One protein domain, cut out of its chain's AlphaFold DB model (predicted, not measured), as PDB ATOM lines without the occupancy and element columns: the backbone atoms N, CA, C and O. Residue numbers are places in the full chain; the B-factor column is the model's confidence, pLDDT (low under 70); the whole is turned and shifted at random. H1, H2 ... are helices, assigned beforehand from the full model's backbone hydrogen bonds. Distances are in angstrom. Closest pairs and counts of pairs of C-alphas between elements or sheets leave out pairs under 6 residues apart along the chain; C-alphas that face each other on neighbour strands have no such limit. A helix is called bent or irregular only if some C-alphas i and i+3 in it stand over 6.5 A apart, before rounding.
ATOM      1  N   GLY A  37      29.947  24.243  53.100       48.56
ATOM      2  CA  GLY A  37      29.438  23.024  53.743       48.56
ATOM      3  C   GLY A  37      29.846  21.668  53.147       48.56
ATOM      4  O   GLY A  37      30.170  20.777  53.924       48.56
ATOM      5  N   ASP A  38      29.905  21.492  51.820       53.88
ATOM      6  CA  ASP A  38      29.771  20.134  51.234       53.88
ATOM      7  C   ASP A  38      30.830  19.654  50.234       53.88
ATOM      8  O   ASP A  38      30.662  18.627  49.566       53.88
ATOM      9  N   SER A  39      31.981  20.320  50.151       65.44
ATOM     10  CA  SER A  39      33.055  19.862  49.256       65.44
ATOM     11  C   SER A  39      33.529  18.434  49.569       65.44
ATOM     12  O   SER A  39      33.933  17.710  48.663       65.44
ATOM     13  N   PHE A  40      33.440  17.977  50.824       71.56
ATOM     14  CA  PHE A  40      33.959  16.670  51.232       71.56
ATOM     15  C   PHE A  40      33.162  15.478  50.676       71.56
ATOM     16  O   PHE A  40      33.750  14.619  50.012       71.56
ATOM     17  N   ILE A  41      31.844  15.400  50.921       73.62
ATOM     18  CA  ILE A  41      31.012  14.276  50.440       73.62
ATOM     19  C   ILE A  41      30.943  14.297  48.916       73.62
ATOM     20  O   ILE A  41      31.111  13.258  48.276       73.62
ATOM     21  N   TYR A  42      30.793  15.486  48.332       74.50
ATOM     22  CA  TYR A  42      30.847  15.683  46.891       74.50
ATOM     23  C   TYR A  42      32.145  15.126  46.283       74.50
ATOM     24  O   TYR A  42      32.097  14.298  45.373       74.50
ATOM     25  N   ASN A  43      33.309  15.475  46.840       76.62
ATOM     26  CA  ASN A  43      34.595  14.953  46.369       76.62
ATOM     27  C   ASN A  43      34.714  13.432  46.543       76.62
ATOM     28  O   ASN A  43      35.297  12.764  45.684       76.62
ATOM     29  N   LYS A  44      34.151  12.857  47.616       79.19
ATOM     30  CA  LYS A  44      34.101  11.397  47.806       79.19
ATOM     31  C   LYS A  44      33.254  10.721  46.726       79.19
ATOM     32  O   LYS A  44      33.693   9.708  46.184       79.19
ATOM     33  N   LEU A  45      32.104  11.294  46.369       82.19
ATOM     34  CA  LEU A  45      31.257  10.803  45.278       82.19
ATOM     35  C   LEU A  45      31.969  10.903  43.926       82.19
ATOM     36  O   LEU A  45      32.042   9.908  43.212       82.19
ATOM     37  N   LEU A  46      32.573  12.049  43.600       78.19
ATOM     38  CA  LEU A  46      33.353  12.194  42.367       78.19
ATOM     39  C   LEU A  46      34.509  11.194  42.301       78.19
ATOM     40  O   LEU A  46      34.740  10.586  41.260       78.19
ATOM     41  N   THR A  47      35.221  10.992  43.409       79.31
ATOM     42  CA  THR A  47      36.313  10.013  43.472       79.31
ATOM     43  C   THR A  47      35.791   8.603  43.210       79.31
ATOM     44  O   THR A  47      36.377   7.879  42.411       79.31
ATOM     45  N   PHE A  48      34.669   8.225  43.827       82.56
ATOM     46  CA  PHE A  48      34.039   6.928  43.592       82.56
ATOM     47  C   PHE A  48      33.637   6.736  42.120       82.56
ATOM     48  O   PHE A  48      33.898   5.672  41.556       82.56
ATOM     49  N   LEU A  49      33.051   7.767  41.502       80.44
ATOM     50  CA  LEU A  49      32.550   7.741  40.125       80.44
ATOM     51  C   LEU A  49      33.665   7.752  39.069       80.44
ATOM     52  O   LEU A  49      33.632   6.941  38.150       80.44
ATOM     53  N   TYR A  50      34.648   8.650  39.185       71.06
ATOM     54  CA  TYR A  50      35.654   8.877  38.134       71.06
ATOM     55  C   TYR A  50      36.988   8.175  38.368       71.06
ATOM     56  O   TYR A  50      37.762   8.019  37.427       71.06
ATOM     57  N   ARG A  51      37.310   7.825  39.615       63.94
ATOM     58  CA  ARG A  51      38.655   7.371  40.008       63.94
ATOM     59  C   ARG A  51      38.646   6.077  40.818       63.94
ATOM     60  O   ARG A  51      39.675   5.702  41.366       63.94
ATOM     61  N   GLY A  52      37.493   5.428  40.941       66.75
ATOM     62  CA  GLY A  52      37.301   4.344  41.891       66.75
ATOM     63  C   GLY A  52      36.418   3.224  41.363       66.75
ATOM     64  O   GLY A  52      36.509   2.802  40.213       66.75
ATOM     65  N   ALA A  53      35.561   2.724  42.248       78.44
ATOM     66  CA  ALA A  53      34.897   1.435  42.112       78.44
ATOM     67  C   ALA A  53      33.883   1.336  40.962       78.44
ATOM     68  O   ALA A  53      33.512   0.222  40.605       78.44
ATOM     69  N   VAL A  54      33.440   2.445  40.355       83.94
ATOM     70  CA  VAL A  54      32.513   2.374  39.211       83.94
ATOM     71  C   VAL A  54      33.130   1.651  38.015       83.94
ATOM     72  O   VAL A  54      32.416   0.903  37.355       83.94
ATOM     73  N   GLY A  55      34.441   1.791  37.781       82.38
ATOM     74  CA  GLY A  55      35.141   1.018  36.748       82.38
ATOM     75  C   GLY A  55      35.016  -0.487  36.992       82.38
ATOM     76  O   GLY A  55      34.589  -1.222  36.110       82.38
ATOM     77  N   THR A  56      35.242  -0.929  38.229       87.06
ATOM     78  CA  THR A  56      35.071  -2.334  38.626       87.06
ATOM     79  C   THR A  56      33.618  -2.801  38.513       87.06
ATOM     80  O   THR A  56      33.355  -3.900  38.034       87.06
ATOM     81  N   LEU A  57      32.644  -1.977  38.915       91.94
ATOM     82  CA  LEU A  57      31.222  -2.306  38.745       91.94
ATOM     83  C   LEU A  57      30.852  -2.441  37.259       91.94
ATOM     84  O   LEU A  57      30.071  -3.320  36.893       91.94
ATOM     85  N   TYR A  58      31.426  -1.592  36.408       88.94
ATOM     86  CA  TYR A  58      31.266  -1.664  34.963       88.94
ATOM     87  C   TYR A  58      31.911  -2.931  34.390       88.94
ATOM     88  O   TYR A  58      31.261  -3.651  33.641       88.94
ATOM     89  N   GLU A  59      33.134  -3.268  34.793       90.19
ATOM     90  CA  GLU A  59      33.813  -4.505  34.390       90.19
ATOM     91  C   GLU A  59      33.014  -5.752  34.782       90.19
ATOM     92  O   GLU A  59      32.822  -6.632  33.947       90.19
ATOM     93  N   ILE A  60      32.475  -5.816  36.006       92.12
ATOM     94  CA  ILE A  60      31.605  -6.921  36.439       92.12
ATOM     95  C   ILE A  60      30.377  -7.014  35.531       92.12
ATOM     96  O   ILE A  60      30.041  -8.099  35.061       92.12
ATOM     97  N   LYS A  61      29.715  -5.886  35.249       95.56
ATOM     98  CA  LYS A  61      28.550  -5.855  34.358       95.56
ATOM     99  C   LYS A  61      28.895  -6.355  32.957       95.56
ATOM    100  O   LYS A  61      28.159  -7.183  32.427       95.56
ATOM    101  N   GLU A  62      29.960  -5.838  32.354       96.12
ATOM    102  CA  GLU A  62      30.308  -6.134  30.963       96.12
ATOM    103  C   GLU A  62      30.903  -7.537  30.796       96.12
ATOM    104  O   GLU A  62      30.600  -8.214  29.817       96.12
ATOM    105  N   ALA A  63      31.711  -8.009  31.751       95.69
ATOM    106  CA  ALA A  63      32.353  -9.319  31.672       95.69
ATOM    107  C   ALA A  63      31.464 -10.461  32.186       95.69
ATOM    108  O   ALA A  63      31.520 -11.565  31.646       95.69
ATOM    109  N   LEU A  64      30.667 -10.223  33.237       95.31
ATOM    110  CA  LEU A  64      29.920 -11.265  33.960       95.31
ATOM    111  C   LEU A  64      28.395 -11.105  33.874       95.31
ATOM    112  O   LEU A  64      27.656 -12.017  34.243       95.31
ATOM    113  N   GLY A  65      27.908  -9.972  33.368       95.12
ATOM    114  CA  GLY A  65      26.489  -9.697  33.183       95.12
ATOM    115  C   GLY A  65      25.819  -9.014  34.377       95.12
ATOM    116  O   GLY A  65      26.321  -8.964  35.501       95.12
ATOM    117  N   LYS A  66      24.617  -8.482  34.120       96.69
ATOM    118  CA  LYS A  66      23.835  -7.702  35.092       96.69
ATOM    119  C   LYS A  66      23.492  -8.484  36.366       96.69
ATOM    120  O   LYS A  66      23.555  -7.918  37.448       96.69
ATOM    121  N   GLU A  67      23.147  -9.765  36.248       96.94
ATOM    122  CA  GLU A  67      22.786 -10.599  37.405       96.94
ATOM    123  C   GLU A  67      23.942 -10.718  38.409       96.94
ATOM    124  O   GLU A  67      23.734 -10.622  39.617       96.94
ATOM    125  N   GLN A  68      25.176 -10.849  37.911       97.06
ATOM    126  CA  GLN A  68      26.363 -10.940  38.761       97.06
ATOM    127  C   GLN A  68      26.714  -9.596  39.398       97.06
ATOM    128  O   GLN A  68      27.106  -9.555  40.566       97.06
ATOM    129  N   LEU A  69      26.506  -8.486  38.680       96.88
ATOM    130  CA  LEU A  69      26.592  -7.152  39.277       96.88
ATOM    131  C   LEU A  69      25.578  -6.992  40.420       96.88
ATOM    132  O   LEU A  69      25.951  -6.548  41.504       96.88
ATOM    133  N   ASP A  70      24.320  -7.377  40.206       97.25
ATOM    134  CA  ASP A  70      23.274  -7.274  41.227       97.25
ATOM    135  C   ASP A  70      23.629  -8.122  42.469       97.25
ATOM    136  O   ASP A  70      23.482  -7.664  43.605       97.25
ATOM    137  N   LEU A  71      24.181  -9.329  42.275       96.81
ATOM    138  CA  LEU A  71      24.681 -10.175  43.364       96.81
ATOM    139  C   LEU A  71      25.838  -9.516  44.129       96.81
ATOM    140  O   LEU A  71      25.848  -9.531  45.362       96.81
ATOM    141  N   PHE A  72      26.786  -8.900  43.423       95.19
ATOM    142  CA  PHE A  72      27.902  -8.190  44.043       95.19
ATOM    143  C   PHE A  72      27.439  -6.970  44.850       95.19
ATOM    144  O   PHE A  72      27.882  -6.771  45.982       95.19
ATOM    145  N   LEU A  73      26.494  -6.185  44.324       95.19
ATOM    146  CA  LEU A  73      25.903  -5.051  45.039       95.19
ATOM    147  C   LEU A  73      25.149  -5.504  46.297       95.19
ATOM    148  O   LEU A  73      25.291  -4.886  47.353       95.19
ATOM    149  N   ASN A  74      24.415  -6.618  46.219       94.19
ATOM    150  CA  ASN A  74      23.771  -7.228  47.383       94.19
ATOM    151  C   ASN A  74      24.796  -7.670  48.434       94.19
ATOM    152  O   ASN A  74      24.586  -7.446  49.628       94.19
ATOM    153  N   TYR A  75      25.919  -8.254  48.006       92.00
ATOM    154  CA  TYR A  75      27.012  -8.604  48.908       92.00
ATOM    155  C   TYR A  75      27.630  -7.367  49.566       92.00
ATOM    156  O   TYR A  75      27.829  -7.381  50.776       92.00
ATOM    157  N   ILE A  76      27.880  -6.280  48.824       91.62
ATOM    158  CA  ILE A  76      28.375  -5.019  49.404       91.62
ATOM    159  C   ILE A  76      27.393  -4.500  50.452       91.62
ATOM    160  O   ILE A  76      27.813  -4.152  51.554       91.62
ATOM    161  N   TYR A  77      26.096  -4.474  50.133       90.62
ATOM    162  CA  TYR A  77      25.070  -4.032  51.072       90.62
ATOM    163  C   TYR A  77      25.076  -4.886  52.340       90.62
ATOM    164  O   TYR A  77      25.102  -4.349  53.443       90.62
ATOM    165  N   PHE A  78      25.135  -6.212  52.203       89.38
ATOM    166  CA  PHE A  78      25.313  -7.119  53.333       89.38
ATOM    167  C   PHE A  78      26.600  -6.817  54.117       89.38
ATOM    168  O   PHE A  78      26.558  -6.709  55.339       89.38
ATOM    169  N   TYR A  79      27.730  -6.634  53.436       88.50
ATOM    170  CA  TYR A  79      29.043  -6.431  54.045       88.50
ATOM    171  C   TYR A  79      29.110  -5.154  54.890       88.50
ATOM    172  O   TYR A  79      29.703  -5.162  55.967       88.50
ATOM    173  N   ILE A  80      28.471  -4.065  54.450       88.88
ATOM    174  CA  ILE A  80      28.447  -2.795  55.197       88.88
ATOM    175  C   ILE A  80      27.336  -2.739  56.253       88.88
ATOM    176  O   ILE A  80      27.447  -1.995  57.228       88.88
ATOM    177  N   ASN A  81      26.262  -3.508  56.077       82.06
ATOM    178  CA  ASN A  81      25.130  -3.510  56.988       82.06
ATOM    179  C   ASN A  81      25.435  -4.480  58.140       82.06
ATOM    180  O   ASN A  81      25.538  -5.679  57.912       82.06
ATOM    181  N   ASN A  82      25.537  -3.973  59.376       68.69
ATOM    182  CA  ASN A  82      25.977  -4.674  60.603       68.69
ATOM    183  C   ASN A  82      27.500  -4.685  60.869       68.69
ATOM    184  O   ASN A  82      28.078  -5.734  61.151       68.69
ATOM    185  N   SER A  83      28.134  -3.506  60.918       67.50
ATOM    186  CA  SER A  83      29.560  -3.311  61.269       67.50
ATOM    187  C   SER A  83      30.005  -3.849  62.645       67.50
ATOM    188  O   SER A  83      31.168  -3.717  63.021       67.50
ATOM    189  N   GLU A  84      29.089  -4.405  63.436       67.19
ATOM    190  CA  GLU A  84      29.352  -4.986  64.757       67.19
ATOM    191  C   GLU A  84      29.507  -6.518  64.724       67.19
ATOM    192  O   GLU A  84      29.888  -7.118  65.728       67.19
ATOM    193  N   LYS A  85      29.245  -7.169  63.583       75.69
ATOM    194  CA  LYS A  85      29.322  -8.630  63.433       75.69
ATOM    195  C   LYS A  85      30.601  -9.059  62.698       75.69
ATOM    196  O   LYS A  85      31.014  -8.368  61.768       75.69
ATOM    197  N   PRO A  86      31.215 -10.206  63.058       74.75
ATOM    198  CA  PRO A  86      32.328 -10.772  62.295       74.75
ATOM    199  C   PRO A  86      31.971 -10.950  60.814       74.75
ATOM    200  O   PRO A  86      30.866 -11.386  60.501       74.75
ATOM    201  N   GLY A  87      32.908 -10.634  59.915       73.69
ATOM    202  CA  GLY A  87      32.705 -10.741  58.461       73.69
ATOM    203  C   GLY A  87      32.106  -9.502  57.786       73.69
ATOM    204  O   GLY A  87      31.837  -9.550  56.590       73.69
ATOM    205  N   HIS A  88      31.925  -8.402  58.518       85.88
ATOM    206  CA  HIS A  88      31.428  -7.128  57.991       85.88
ATOM    207  C   HIS A  88      32.519  -6.050  57.952       85.88
ATOM    208  O   HIS A  88      33.622  -6.225  58.477       85.88
ATOM    209  N   TYR A  89      32.206  -4.914  57.330       84.69
ATOM    210  CA  TYR A  89      33.105  -3.770  57.263       84.69
ATOM    211  C   TYR A  89      33.326  -3.138  58.643       84.69
ATOM    212  O   TYR A  89      32.388  -2.675  59.296       84.69
ATOM    213  N   TYR A  90      34.595  -3.045  59.044       83.19
ATOM    214  CA  TYR A  90      35.016  -2.343  60.252       83.19
ATOM    215  C   TYR A  90      35.648  -0.996  59.880       83.19
ATOM    216  O   TYR A  90      36.781  -0.969  59.393       83.19
ATOM    217  N   PRO A  91      34.961   0.138  60.118       82.44
ATOM    218  CA  PRO A  91      35.499   1.439  59.752       82.44
ATOM    219  C   PRO A  91      36.723   1.782  60.604       82.44
ATOM    220  O   PRO A  91      36.714   1.611  61.833       82.44
ATOM    221  N   SER A  92      37.752   2.327  59.947       83.56
ATOM    222  CA  SER A  92      38.942   2.871  60.605       83.56
ATOM    223  C   SER A  92      38.584   4.058  61.509       83.56
ATOM    224  O   SER A  92      37.505   4.647  61.400       83.56
ATOM    225  N   GLN A  93      39.495   4.447  62.407       83.69
ATOM    226  CA  GLN A  93      39.276   5.617  63.271       83.69
ATOM    227  C   GLN A  93      39.041   6.901  62.462       83.69
ATOM    228  O   GLN A  93      38.188   7.705  62.833       83.69
ATOM    229  N   LEU A  94      39.740   7.056  61.334       83.56
ATOM    230  CA  LEU A  94      39.552   8.181  60.421       83.56
ATOM    231  C   LEU A  94      38.132   8.208  59.844       83.56
ATOM    232  O   LEU A  94      37.465   9.236  59.915       83.56
ATOM    233  N   VAL A  95      37.646   7.068  59.340       83.19
ATOM    234  CA  VAL A  95      36.289   6.954  58.782       83.19
ATOM    235  C   VAL A  95      35.238   7.271  59.847       83.19
ATOM    236  O   VAL A  95      34.293   8.006  59.579       83.19
ATOM    237  N   ARG A  96      35.422   6.788  61.082       83.44
ATOM    238  CA  ARG A  96      34.519   7.108  62.201       83.44
ATOM    239  C   ARG A  96      34.472   8.608  62.492       83.44
ATOM    240  O   ARG A  96      33.386   9.148  62.647       83.44
ATOM    241  N   LYS A  97      35.629   9.279  62.531       84.75
ATOM    242  CA  LYS A  97      35.701  10.733  62.737       84.75
ATOM    243  C   LYS A  97      34.953  11.489  61.636       84.75
ATOM    244  O   LYS A  97      34.131  12.344  61.940       84.75
ATOM    245  N   GLN A  98      35.198  11.126  60.378       81.81
ATOM    246  CA  GLN A  98      34.552  11.747  59.219       81.81
ATOM    247  C   GLN A  98      33.031  11.552  59.227       81.81
ATOM    248  O   GLN A  98      32.298  12.474  58.894       81.81
ATOM    249  N   ILE A  99      32.536  10.381  59.650       84.69
ATOM    250  CA  ILE A  99      31.094  10.141  59.815       84.69
ATOM    251  C   ILE A  99      30.488  11.108  60.839       84.69
ATOM    252  O   ILE A  99      29.416  11.655  60.592       84.69
ATOM    253  N   GLU A 100      31.148  11.319  61.979       83.25
ATOM    254  CA  GLU A 100      30.648  12.247  63.000       83.25
ATOM    255  C   GLU A 100      30.667  13.704  62.521       83.25
ATOM    256  O   GLU A 100      29.709  14.429  62.776       83.25
ATOM    257  N   GLU A 101      31.694  14.113  61.773       80.19
ATOM    258  CA  GLU A 101      31.750  15.435  61.129       80.19
ATOM    259  C   GLU A 101      30.597  15.614  60.125       80.19
ATOM    260  O   GLU A 101      29.867  16.600  60.194       80.19
ATOM    261  N   ILE A 102      30.349  14.618  59.265       79.38
ATOM    262  CA  ILE A 102      29.246  14.638  58.288       79.38
ATOM    263  C   ILE A 102      27.879  14.702  58.975       79.38
ATOM    264  O   ILE A 102      26.991  15.428  58.536       79.38
ATOM    265  N   LYS A 103      27.671  13.956  60.065       81.44
ATOM    266  CA  LYS A 103      26.384  13.958  60.783       81.44
ATOM    267  C   LYS A 103      25.995  15.342  61.297       81.44
ATOM    268  O   LYS A 103      24.801  15.605  61.418       81.44
ATOM    269  N   GLN A 104      26.972  16.194  61.604       78.06
ATOM    270  CA  GLN A 104      26.743  17.557  62.087       78.06
ATOM    271  C   GLN A 104      26.299  18.508  60.972       78.06
ATOM    272  O   GLN A 104      25.627  19.495  61.257       78.06
ATOM    273  N   THR A 105      26.640  18.206  59.719       71.38
ATOM    274  CA  THR A 105      26.331  19.042  58.549       71.38
ATOM    275  C   THR A 105      25.331  18.399  57.593       71.38
ATOM    276  O   THR A 105      25.000  18.998  56.578       71.38
ATOM    277  N   LYS A 106      24.818  17.202  57.909       72.81
ATOM    278  CA  LYS A 106      23.993  16.382  57.005       72.81
ATOM    279  C   LYS A 106      22.772  17.103  56.425       72.81
ATOM    280  O   LYS A 106      22.359  16.769  55.327       72.81
ATOM    281  N   ASP A 107      22.195  18.057  57.158       76.62
ATOM    282  CA  ASP A 107      20.988  18.777  56.731       76.62
ATOM    283  C   ASP A 107      21.298  19.841  55.658       76.62
ATOM    284  O   ASP A 107      20.383  20.407  55.064       76.62
ATOM    285  N   LEU A 108      22.584  20.107  55.405       72.69
ATOM    286  CA  LEU A 108      23.064  20.963  54.319       72.69
ATOM    287  C   LEU A 108      23.268  20.180  53.008       72.69
ATOM    288  O   LEU A 108      23.327  20.804  51.951       72.69
ATOM    289  N   PHE A 109      23.314  18.842  53.081       75.50
ATOM    290  CA  PHE A 109      23.610  17.958  51.955       75.50
ATOM    291  C   PHE A 109      22.371  17.204  51.468       75.50
ATOM    292  O   PHE A 109      21.815  16.368  52.183       75.50
ATOM    293  N   ASP A 110      22.004  17.398  50.201       83.19
ATOM    294  CA  ASP A 110      21.031  16.544  49.515       83.19
ATOM    295  C   ASP A 110      21.743  15.610  48.524       83.19
ATOM    296  O   ASP A 110      22.243  16.024  47.473       83.19
ATOM    297  N   LEU A 111      21.780  14.314  48.858       82.75
ATOM    298  CA  LEU A 111      22.408  13.290  48.021       82.75
ATOM    299  C   LEU A 111      21.723  13.155  46.657       82.75
ATOM    300  O   LEU A 111      22.395  12.944  45.648       82.75
ATOM    301  N   LYS A 112      20.391  13.230  46.619       85.19
ATOM    302  CA  LYS A 112      19.622  13.020  45.393       85.19
ATOM    303  C   LYS A 112      19.884  14.158  44.415       85.19
ATOM    304  O   LYS A 112      20.181  13.885  43.251       85.19
ATOM    305  N   ASP A 113      19.823  15.395  44.897       83.31
ATOM    306  CA  ASP A 113      20.082  16.579  44.081       83.31
ATOM    307  C   ASP A 113      21.544  16.623  43.629       83.31
ATOM    308  O   ASP A 113      21.812  16.858  42.452       83.31
ATOM    309  N   THR A 114      22.483  16.274  44.513       83.44
ATOM    310  CA  THR A 114      23.912  16.184  44.170       83.44
ATOM    311  C   THR A 114      24.170  15.186  43.041       83.44
ATOM    312  O   THR A 114      24.859  15.504  42.073       83.44
ATOM    313  N   LEU A 115      23.619  13.972  43.129       85.19
ATOM    314  CA  LEU A 115      23.802  12.960  42.086       85.19
ATOM    315  C   LEU A 115      23.134  13.369  40.768       85.19
ATOM    316  O   LEU A 115      23.679  13.122  39.691       85.19
ATOM    317  N   ASN A 116      21.971  14.019  40.848       85.44
ATOM    318  CA  ASN A 116      21.285  14.531  39.670       85.44
ATOM    319  C   ASN A 116      22.094  15.629  38.966       85.44
ATOM    320  O   ASN A 116      22.194  15.627  37.740       85.44
ATOM    321  N   GLU A 117      22.706  16.527  39.738       82.56
ATOM    322  CA  GLU A 117      23.578  17.584  39.231       82.56
ATOM    323  C   GLU A 117      24.843  17.016  38.578       82.56
ATOM    324  O   GLU A 117      25.172  17.392  37.453       82.56
ATOM    325  N   ILE A 118      25.504  16.040  39.214       83.31
ATOM    326  CA  ILE A 118      26.645  15.332  38.608       83.31
ATOM    327  C   ILE A 118      26.240  14.722  37.260       83.31
ATOM    328  O   ILE A 118      26.946  14.882  36.264       83.31
ATOM    329  N   SER A 119      25.085  14.054  37.204       83.69
ATOM    330  CA  SER A 119      24.578  13.465  35.964       83.69
ATOM    331  C   SER A 119      24.292  14.516  34.888       83.69
ATOM    332  O   SER A 119      24.634  14.298  33.725       83.69
ATOM    333  N   ARG A 120      23.683  15.651  35.255       84.06
ATOM    334  CA  ARG A 120      23.424  16.764  34.335       84.06
ATOM    335  C   ARG A 120      24.720  17.264  33.698       84.06
ATOM    336  O   ARG A 120      24.783  17.384  32.477       84.06
ATOM    337  N   LEU A 121      25.743  17.513  34.515       79.81
ATOM    338  CA  LEU A 121      27.043  18.003  34.059       79.81
ATOM    339  C   LEU A 121      27.716  17.032  33.079       79.81
ATOM    340  O   LEU A 121      28.267  17.468  32.067       79.81
ATOM    341  N   GLU A 122      27.632  15.721  33.321       78.69
ATOM    342  CA  GLU A 122      28.171  14.737  32.376       78.69
ATOM    343  C   GLU A 122      27.401  14.721  31.054       78.69
ATOM    344  O   GLU A 122      28.020  14.706  29.990       78.69
ATOM    345  N   PHE A 123      26.068  14.804  31.077       78.38
ATOM    346  CA  PHE A 123      25.311  14.907  29.830       78.38
ATOM    347  C   PHE A 123      25.694  16.156  29.016       78.38
ATOM    348  O   PHE A 123      25.864  16.065  27.796       78.38
ATOM    349  N   GLU A 124      25.885  17.302  29.677       76.44
ATOM    350  CA  GLU A 124      26.308  18.552  29.031       76.44
ATOM    351  C   GLU A 124      27.698  18.445  28.406       76.44
ATOM    352  O   GLU A 124      27.898  18.837  27.253       76.44
ATOM    353  N   LYS A 125      28.648  17.848  29.128       76.81
ATOM    354  CA  LYS A 125      30.003  17.561  28.637       76.81
ATOM    355  C   LYS A 125      30.000  16.645  27.411       76.81
ATOM    356  O   LYS A 125      30.850  16.795  26.536       76.81
ATOM    357  N   HIS A 126      29.028  15.741  27.319       77.06
ATOM    358  CA  HIS A 126      28.821  14.861  26.169       77.06
ATOM    359  C   HIS A 126      27.881  15.447  25.097       77.06
ATOM    360  O   HIS A 126      27.474  14.744  24.173       77.06
ATOM    361  N   GLY A 127      27.590  16.751  25.165       74.69
ATOM    362  CA  GLY A 127      26.937  17.509  24.096       74.69
ATOM    363  C   GLY A 127      25.410  17.548  24.158       74.69
ATOM    364  O   GLY A 127      24.790  18.146  23.276       74.69
TER     365      GLY A 127
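What this domain is: This is residues 37 to 127 of the 146 residues of an uncharacterized protein of Lactobacillus kullabergensis (UniProt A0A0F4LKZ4). Five helices make an open, three-sided frame with an empty middle: H1 and H2 follow each other along one side, H3 folds back from H2 along a second, and the long link 81 to 92 with H4 makes the third, returning to the beginning of H1. H5 runs from that corner past H1, and residues 119 to 127 stick out. The printed part has 91 residues with five named helices, H1 to H5 in chain order, and no named strand; the class is all helix. It is loose, with a radius of gyration of the C-alphas of 15.8 A, and spans 40 by 34 by 19 A.

How they stand to each other: H1, residues 39 to 51, and H2, residues 53 to 64, are close but not clearly touching, with the C-alphas of Phe 48 and Val 54 closest at 6.5 A; they run the same way at a shallow tilt of 31 degrees. H2 and H3, residues 66 to 80, touch and form a helical hairpin, opposite ways at a steep tilt of 40 degrees; the closest C-alphas are those of Lys 61 and Leu 69, 5.5 A apart. H4, residues 93 to 108, has a kink of 36 degrees near residue 102 and is irregular, with C-alphas 104 and 107 8.0 A apart. H1 and H4 are near each other, with 5 pairs of C-alphas within 10 A. H5, residues 111 to 125, is close to but not clearly touching H1, with the C-alphas of Tyr 42 and Thr 114 closest at 7.5 A, the same way at a steep tilt of 51 degrees. H3 and H5 are apart. Every O i to N i+4 pair is within hydrogen-bond range in H1, H2, H3 and H5, and 9 of 12 in H4.

Where its parts are: H1 begins at C-alpha 39 (33.055, 19.862, 49.256) and is 16.5 A long, H2 15.9 A, H3 21.2 A and H4 24.1 A. H5, 21.3 A, ends at C-alpha 125 (30.003, 17.561, 28.637).

The domain as a whole: The two C-alphas farthest apart, those of Pro 86 and Gly 127, are 47.8 A apart. The printed part has no cut, and its one long link is H3 to H4, with 12 residues. The pLDDT is under 70 at residues 37 to 39, 51 to 52 and 82 to 84.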